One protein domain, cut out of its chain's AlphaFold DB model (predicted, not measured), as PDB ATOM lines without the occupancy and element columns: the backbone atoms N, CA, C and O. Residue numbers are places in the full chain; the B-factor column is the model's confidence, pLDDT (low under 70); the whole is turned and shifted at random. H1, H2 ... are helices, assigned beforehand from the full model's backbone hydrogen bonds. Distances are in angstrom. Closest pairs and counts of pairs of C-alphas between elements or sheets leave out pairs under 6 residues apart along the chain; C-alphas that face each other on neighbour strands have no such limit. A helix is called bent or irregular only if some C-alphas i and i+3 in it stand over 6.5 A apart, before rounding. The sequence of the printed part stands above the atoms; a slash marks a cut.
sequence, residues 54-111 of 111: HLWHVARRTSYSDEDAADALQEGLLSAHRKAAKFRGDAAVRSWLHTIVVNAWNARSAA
ATOM      1  N   HIS A  54       4.412  69.112  29.372       87.88
ATOM      2  CA  HIS A  54       4.885  70.360  28.793       87.88
ATOM      3  C   HIS A  54       4.029  70.791  27.596       87.88
ATOM      4  O   HIS A  54       3.633  71.954  27.515       87.88
ATOM      5  N   LEU A  55       3.726  69.868  26.680       87.62
ATOM      6  CA  LEU A  55       2.899  70.146  25.505       87.62
ATOM      7  C   LEU A  55       1.455  70.480  25.893       87.62
ATOM      8  O   LEU A  55       0.854  71.366  25.289       87.62
ATOM      9  N   TRP A  56       0.928  69.841  26.937       89.06
ATOM     10  CA  TRP A  56      -0.372  70.155  27.518       89.06
ATOM     11  C   TRP A  56      -0.420  71.584  28.058       89.06
ATOM     12  O   TRP A  56      -1.316  72.351  27.709       89.06
ATOM     13  N   HIS A  57       0.582  71.999  28.837       90.31
ATOM     14  CA  HIS A  57       0.668  73.380  29.320       90.31
ATOM     15  C   HIS A  57       0.772  74.407  28.188       90.31
ATOM     16  O   HIS A  57       0.230  75.505  28.310       90.31
ATOM     17  N   VAL A  58       1.457  74.070  27.093       87.00
ATOM     18  CA  VAL A  58       1.536  74.931  25.906       87.00
ATOM     19  C   VAL A  58       0.167  75.045  25.237       87.00
ATOM     20  O   VAL A  58      -0.297  76.164  25.036       87.00
ATOM     21  N   ALA A  59      -0.505  73.920  24.972       86.38
ATOM     22  CA  ALA A  59      -1.822  73.895  24.338       86.38
ATOM     23  C   ALA A  59      -2.857  74.694  25.147       86.38
ATOM     24  O   ALA A  59      -3.532  75.569  24.609       86.38
ATOM     25  N   ARG A  60      -2.904  74.498  26.470       89.12
ATOM     26  CA  ARG A  60      -3.810  75.246  27.357       89.12
ATOM     27  C   ARG A  60      -3.569  76.753  27.373       89.12
ATOM     28  O   ARG A  60      -4.492  77.508  27.639       89.12
ATOM     29  N   ARG A  61      -2.336  77.211  27.131       86.62
ATOM     30  CA  ARG A  61      -2.033  78.651  27.063       86.62
ATOM     31  C   ARG A  61      -2.483  79.290  25.755       86.62
ATOM     32  O   ARG A  61      -2.616  80.509  25.713       86.62
ATOM     33  N   THR A  62      -2.648  78.497  24.701       81.50
ATOM     34  CA  THR A  62      -3.033  78.982  23.372       81.50
ATOM     35  C   THR A  62      -4.517  78.795  23.069       81.50
ATOM     36  O   THR A  62      -5.043  79.529  22.239       81.50
ATOM     37  N   SER A  63      -5.185  77.850  23.735       83.88
ATOM     38  CA  SER A  63      -6.590  77.494  23.505       83.88
ATOM     39  C   SER A  63      -7.562  78.216  24.444       83.88
ATOM     40  O   SER A  63      -7.195  78.642  25.536       83.88
ATOM     41  N   TYR A  64      -8.823  78.340  24.013       84.44
ATOM     42  CA  TYR A  64      -9.885  79.010  24.777       84.44
ATOM     43  C   TYR A  64     -10.542  78.109  25.833       84.44
ATOM     44  O   TYR A  64     -11.081  78.616  26.817       84.44
ATOM     45  N   SER A  65     -10.489  76.788  25.645       88.38
ATOM     46  CA  SER A  65     -11.038  75.782  26.556       88.38
ATOM     47  C   SER A  65     -10.087  74.589  26.718       88.38
ATOM     48  O   SER A  65      -9.184  74.377  25.902       88.38
ATOM     49  N   ASP A  66     -10.287  73.795  27.775       88.00
ATOM     50  CA  ASP A  66      -9.517  72.564  27.998       88.00
ATOM     51  C   ASP A  66      -9.845  71.487  26.944       88.00
ATOM     52  O   ASP A  66      -8.961  70.718  26.565       88.00
ATOM     53  N   GLU A  67     -11.080  71.460  26.430       88.44
ATOM     54  CA  GLU A  67     -11.489  70.568  25.337       88.44
ATOM     55  C   GLU A  67     -10.738  70.915  24.053       88.44
ATOM     56  O   GLU A  67     -10.074  70.051  23.487       88.44
ATOM     57  N   ASP A  68     -10.728  72.192  23.665       86.38
ATOM     58  CA  ASP A  68      -9.971  72.676  22.507       86.38
ATOM     59  C   ASP A  68      -8.471  72.386  22.627       86.38
ATOM     60  O   ASP A  68      -7.813  72.046  21.639       86.38
ATOM     61  N   ALA A  69      -7.920  72.512  23.839       87.94
ATOM     62  CA  ALA A  69      -6.522  72.208  24.109       87.94
ATOM     63  C   ALA A  69      -6.219  70.716  23.917       87.94
ATOM     64  O   ALA A  69      -5.186  70.372  23.339       87.94
ATOM     65  N   ALA A  70      -7.101  69.828  24.386       87.81
ATOM     66  CA  ALA A  70      -6.928  68.380  24.259       87.81
ATOM     67  C   ALA A  70      -6.991  67.952  22.791       87.81
ATOM     68  O   ALA A  70      -6.140  67.202  22.310       87.81
ATOM     69  N   ASP A  71      -7.943  68.524  22.070       87.56
ATOM     70  CA  ASP A  71      -8.165  68.322  20.650       87.56
ATOM     71  C   ASP A  71      -6.979  68.810  19.795       87.56
ATOM     72  O   ASP A  71      -6.506  68.113  18.889       87.56
ATOM     73  N   ALA A  72      -6.453  70.003  20.090       86.75
ATOM     74  CA  ALA A  72      -5.278  70.554  19.417       86.75
ATOM     75  C   ALA A  72      -4.006  69.761  19.737       86.75
ATOM     76  O   ALA A  72      -3.186  69.516  18.847       86.75
ATOM     77  N   LEU A  73      -3.849  69.326  20.992       88.06
ATOM     78  CA  LEU A  73      -2.749  68.461  21.393       88.06
ATOM     79  C   LEU A  73      -2.806  67.145  20.616       88.06
ATOM     80  O   LEU A  73      -1.802  66.754  20.028       88.06
ATOM     81  N   GLN A  74      -3.965  66.491  20.550       89.69
ATOM     82  CA  GLN A  74      -4.122  65.223  19.843       89.69
ATOM     83  C   GLN A  74      -3.775  65.347  18.353       89.69
ATOM     84  O   GLN A  74      -2.976  64.556  17.846       89.69
ATOM     85  N   GLU A  75      -4.299  66.361  17.660       89.50
ATOM     86  CA  GLU A  75      -3.961  66.611  16.252       89.50
ATOM     87  C   GLU A  75      -2.463  66.919  16.076       89.50
ATOM     88  O   GLU A  75      -1.806  66.398  15.168       89.50
ATOM     89  N   GLY A  76      -1.880  67.702  16.989       89.44
ATOM     90  CA  GLY A  76      -0.446  67.976  17.024       89.44
ATOM     91  C   GLY A  76       0.388  66.700  17.156       89.44
ATOM     92  O   GLY A  76       1.325  66.486  16.385       89.44
ATOM     93  N   LEU A  77       0.020  65.805  18.072       88.31
ATOM     94  CA  LEU A  77       0.702  64.528  18.284       88.31
ATOM     95  C   LEU A  77       0.582  63.594  17.069       88.31
ATOM     96  O   LEU A  77       1.572  62.978  16.668       88.31
ATOM     97  N   LEU A  78      -0.588  63.534  16.428       89.88
ATOM     98  CA  LEU A  78      -0.791  62.777  15.186       89.88
ATOM     99  C   LEU A  78       0.058  63.338  14.034       89.88
ATOM    100  O   LEU A  78       0.681  62.585  13.280       89.88
ATOM    101  N   SER A  79       0.130  64.665  13.913       89.75
ATOM    102  CA  SER A  79       0.979  65.349  12.934       89.75
ATOM    103  C   SER A  79       2.465  65.080  13.192       89.75
ATOM    104  O   SER A  79       3.211  64.812  12.248       89.75
ATOM    105  N   ALA A  80       2.892  65.080  14.460       89.19
ATOM    106  CA  ALA A  80       4.250  64.728  14.863       89.19
ATOM    107  C   ALA A  80       4.590  63.285  14.482       89.19
ATOM    108  O   ALA A  80       5.599  63.067  13.815       89.19
ATOM    109  N   HIS A  81       3.715  62.322  14.779       88.38
ATOM    110  CA  HIS A  81       3.916  60.923  14.393       88.38
ATOM    111  C   HIS A  81       4.106  60.771  12.872       88.38
ATOM    112  O   HIS A  81       5.025  60.104  12.407       88.38
ATOM    113  N   ARG A  82       3.282  61.449  12.059       89.50
ATOM    114  CA  ARG A  82       3.398  61.425  10.585       89.50
ATOM    115  C   ARG A  82       4.676  62.094  10.067       89.50
ATOM    116  O   ARG A  82       5.169  61.739   8.998       89.50
ATOM    117  N   LYS A  83       5.186  63.099  10.783       88.06
ATOM    118  CA  LYS A  83       6.371  63.881  10.398       88.06
ATOM    119  C   LYS A  83       7.668  63.364  11.018       88.06
ATOM    120  O   LYS A  83       8.721  63.831  10.595       88.06
ATOM    121  N   ALA A  84       7.617  62.415  11.951       87.38
ATOM    122  CA  ALA A  84       8.790  61.889  12.649       87.38
ATOM    123  C   ALA A  84       9.867  61.381  11.677       87.38
ATOM    124  O   ALA A  84      11.029  61.748  11.805       87.38
ATOM    125  N   ALA A  85       9.472  60.668  10.617       84.88
ATOM    126  CA  ALA A  85      10.388  60.198   9.570       84.88
ATOM    127  C   ALA A  85      11.056  61.321   8.748       84.88
ATOM    128  O   ALA A  85      12.033  61.079   8.048       84.88
ATOM    129  N   LYS A  86      10.527  62.550   8.799       86.12
ATOM    130  CA  LYS A  86      11.068  63.728   8.098       86.12
ATOM    131  C   LYS A  86      11.930  64.612   9.000       86.12
ATOM    132  O   LYS A  86      12.434  65.637   8.538       86.12
ATOM    133  N   PHE A  87      12.056  64.270  10.277       84.81
ATOM    134  CA  PHE A  87      12.864  65.030  11.212       84.81
ATOM    135  C   PHE A  87      14.352  64.788  10.937       84.81
ATOM    136  O   PHE A  87      14.809  63.651  10.914       84.81
ATOM    137  N   ARG A  88      15.102  65.870  10.707       77.06
ATOM    138  CA  ARG A  88      16.514  65.814  10.289       77.06
ATOM    139  C   ARG A  88      17.514  65.951  11.438       77.06
ATOM    140  O   ARG A  88      18.697  65.737  11.221       77.06
ATOM    141  N   GLY A  89      17.058  66.305  12.642       81.38
ATOM    142  CA  GLY A  89      17.944  66.567  13.783       81.38
ATOM    143  C   GLY A  89      18.502  67.991  13.862       81.38
ATOM    144  O   GLY A  89      19.277  68.274  14.765       81.38
ATOM    145  N   ASP A  90      18.079  68.903  12.981       80.12
ATOM    146  CA  ASP A  90      18.589  70.287  12.934       80.12
ATOM    147  C   ASP A  90      18.152  71.159  14.134       80.12
ATOM    148  O   ASP A  90      18.636  72.274  14.320       80.12
ATOM    149  N   ALA A  91      17.213  70.674  14.948       84.50
ATOM    150  CA  ALA A  91      16.707  71.343  16.143       84.50
ATOM    151  C   ALA A  91      16.443  70.321  17.256       84.50
ATOM    152  O   ALA A  91      16.285  69.135  16.986       84.50
ATOM    153  N   ALA A  92      16.330  70.771  18.508       87.62
ATOM    154  CA  ALA A  92      15.924  69.894  19.606       87.62
ATOM    155  C   ALA A  92      14.514  69.321  19.366       87.62
ATOM    156  O   ALA A  92      13.597  70.051  18.977       87.62
ATOM    157  N   VAL A  93      14.318  68.031  19.662       85.19
ATOM    158  CA  VAL A  93      13.030  67.330  19.485       85.19
ATOM    159  C   VAL A  93      11.905  68.034  20.245       85.19
ATOM    160  O   VAL A  93      10.825  68.240  19.697       85.19
ATOM    161  N   ARG A  94      12.181  68.514  21.464       85.69
ATOM    162  CA  ARG A  94      11.243  69.326  22.250       85.69
ATOM    163  C   ARG A  94      10.768  70.582  21.509       85.69
ATOM    164  O   ARG A  94       9.571  70.860  21.481       85.69
ATOM    165  N   SER A  95      11.680  71.329  20.884       88.50
ATOM    166  CA  SER A  95      11.350  72.544  20.119       88.50
ATOM    167  C   SER A  95      10.539  72.226  18.862       88.50
ATOM    168  O   SER A  95       9.631  72.973  18.483       88.50
ATOM    169  N   TRP A  96      10.837  71.092  18.229       90.69
ATOM    170  CA  TRP A  96      10.081  70.591  17.089       90.69
ATOM    171  C   TRP A  96       8.654  70.183  17.485       90.69
ATOM    172  O   TRP A  96       7.704  70.635  16.844       90.69
ATOM    173  N   LEU A  97       8.483  69.434  18.581       86.50
ATOM    174  CA  LEU A  97       7.169  69.069  19.126       86.50
ATOM    175  C   LEU A  97       6.343  70.307  19.498       86.50
ATOM    176  O   LEU A  97       5.180  70.406  19.112       86.50
ATOM    177  N   HIS A  98       6.958  71.285  20.170       86.62
ATOM    178  CA  HIS A  98       6.314  72.557  20.502       86.62
ATOM    179  C   HIS A  98       5.780  73.265  19.248       86.62
ATOM    180  O   HIS A  98       4.618  73.662  19.192       86.62
ATOM    181  N   THR A  99       6.615  73.389  18.211       86.44
ATOM    182  CA  THR A  99       6.226  74.015  16.937       86.44
ATOM    183  C   THR A  99       5.057  73.288  16.277       86.44
ATOM    184  O   THR A  99       4.159  73.930  15.737       86.44
ATOM    185  N   ILE A 100       5.031  71.952  16.324       86.56
ATOM    186  CA  ILE A 100       3.928  71.175  15.752       86.56
ATOM    187  C   ILE A 100       2.615  71.430  16.496       86.56
ATOM    188  O   ILE A 100       1.606  71.654  15.831       86.56
ATOM    189  N   VAL A 101       2.624  71.432  17.831       83.88
ATOM    190  CA  VAL A 101       1.411  71.668  18.635       83.88
ATOM    191  C   VAL A 101       0.859  73.076  18.405       83.88
ATOM    192  O   VAL A 101      -0.328  73.231  18.132       83.88
ATOM    193  N   VAL A 102       1.719  74.098  18.407       83.25
ATOM    194  CA  VAL A 102       1.301  75.482  18.120       83.25
ATOM    195  C   VAL A 102       0.741  75.617  16.700       83.25
ATOM    196  O   VAL A 102      -0.292  76.252  16.492       83.25
ATOM    197  N   ASN A 103       1.376  74.983  15.710       84.62
ATOM    198  CA  ASN A 103       0.885  75.012  14.333       84.62
ATOM    199  C   ASN A 103      -0.453  74.275  14.168       84.62
ATOM    200  O   ASN A 103      -1.274  74.700  13.357       84.62
ATOM    201  N   ALA A 104      -0.680  73.194  14.919       82.75
ATOM    202  CA  ALA A 104      -1.947  72.467  14.907       82.75
ATOM    203  C   ALA A 104      -3.096  73.321  15.464       82.75
ATOM    204  O   ALA A 104      -4.175  73.346  14.876       82.75
ATOM    205  N   TRP A 105      -2.848  74.082  16.536       77.94
ATOM    206  CA  TRP A 105      -3.815  75.049  17.059       77.94
ATOM    207  C   TRP A 105      -4.163  76.133  16.033       77.94
ATOM    208  O   TRP A 105      -5.335  76.338  15.728       77.94
ATOM    209  N   ASN A 106      -3.149  76.775  15.444       77.38
ATOM    210  CA  ASN A 106      -3.363  77.851  14.471       77.38
ATOM    211  C   ASN A 106      -4.168  77.381  13.249       77.38
ATOM    212  O   ASN A 106      -4.999  78.127  12.733       77.38
ATOM    213  N   ALA A 107      -3.937  76.144  12.794       75.25
ATOM    214  CA  ALA A 107      -4.695  75.549  11.699       75.25
ATOM    215  C   ALA A 107      -6.178  75.340  12.052       75.25
ATOM    216  O   ALA A 107      -7.028  75.493  11.182       75.25
ATOM    217  N   ARG A 108      -6.489  75.026  13.317       71.06
ATOM    218  CA  ARG A 108      -7.865  74.865  13.809       71.06
ATOM    219  C   ARG A 108      -8.574  76.201  13.982       71.06
ATOM    220  O   ARG A 108      -9.702  76.332  13.546       71.06
ATOM    221  N   SER A 109      -7.931  77.197  14.591       71.69
ATOM    222  CA  SER A 109      -8.563  78.506  14.828       71.69
ATOM    223  C   SER A 109      -8.866  79.292  13.544       71.69
ATOM    224  O   SER A 109      -9.565  80.298  13.594       71.69
ATOM    225  N   ALA A 110      -8.286  78.874  12.417       63.41
ATOM    226  CA  ALA A 110      -8.505  79.459  11.098       63.41
ATOM    227  C   ALA A 110      -9.576  78.725  10.261       63.41
ATOM    228  O   ALA A 110      -9.856  79.174   9.148       63.41
ATOM    229  N   ALA A 111     -10.126  77.611  10.758       56.12
ATOM    230  CA  ALA A 111     -11.155  76.793  10.110       56.12
ATOM    231  C   ALA A 111     -12.526  77.015  10.764       56.12
ATOM    232  O   ALA A 111     -13.526  76.983  10.014       56.12
TER     233      ALA A 111
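This is residues 54 to 111 of the 111 residues of the protein "ECF RNA polymerase sigma factor SigM" of Rhodococcus erythropolis (UniProt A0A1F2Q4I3). Two long helices, H2 and H3, cross as an X at a steep angle near their middles, and a short first helix, H1, packs on both of them, side by side with H3 and touching the first part of H2. A six-residue link at one end of the domain, residues 87 to 92, leads from H2 into H3. The printed part has 58 residues with three named helices, in the order H1, H2, H3, and no named strand; its class is all helix. It is compact, with a radius of gyration of the C-alphas of 11.2 A, and its C-alphas span 33 by 22 by 15 A, an outline that is only just elongated.

Start with H1, residues 54 to 62, and compare it with H2, residues 66 to 86. H1 and H2 touch, and the closest C-alphas, those of Ala 59 and Ala 69, are 5.0 A apart. H2 touches H1 with residues 66 to 73 alone. Their lines stand at a steep tilt of 55 degrees, and they run opposite ways. Next look at H3, residues 93 to 109, which H1 touches as well; the closest C-alphas are those of Leu 55 and His 98, 6.5 A apart. H1 and H3 run the same way at a shallow tilt of 29 degrees, with their centres 10.0 A apart. Then go to Gly 76 and Val 101, the closest C-alphas of H2 and H3, which are 4.4 A apart. H2 and H3 touch with 23 pairs of C-alphas within 8 A, and H2 does so with residues 72 to 80 alone. Their centres are 7.6 A apart, and their lines stand at a steep tilt of 54 degrees, running opposite ways. Of the three touching pairs one is at a shallow tilt, and the helix packing is mostly crossed, but only just. In the backbones of H1 and H3 you will find every O i to N i+4 pair within hydrogen-bond range, while in H2 15 of 17 are.

Find C-alpha 54 at (4.885, 70.360, 28.793), where H1 begins; from there the helix runs 12.9 A to C-alpha 62 at (-3.033, 78.982, 23.372). Step over the three residues 63 to 65 and you reach C-alpha 66 at (-9.517, 72.564, 27.998), the first of H2. H2 has 21 residues, the longest helix here, and measures 30.0 A from C-alpha 66 to C-alpha 86. Watch for a kink of 28 degrees near residue 80, and for an irregular place after it, where C-alphas 82 and 85 are 7.2 A apart; the line of H2 is a rough one. After residues 87 to 92, H3 begins at Val 93 and runs 24.8 A, with its last C-alpha, that of Ser 109, at (-8.563, 78.506, 14.828).

The two C-alphas farthest apart are those of Ser 65, just before H2, and Arg 88, just after it, at 33.5 A. From the first printed C-alpha, that of His 54, to the last, that of Ala 111, the distance is 25.5 A. Ala 111 is the chain's last residue, and the printed part has no cut. The link from H1 to H2 is tight and the link from H2 to H3 is short, and there is no long link. In the B-factor column of this predicted model the mean pLDDT of the printed part is 84.7; look at residues 110 to 111 for the two that are under 70.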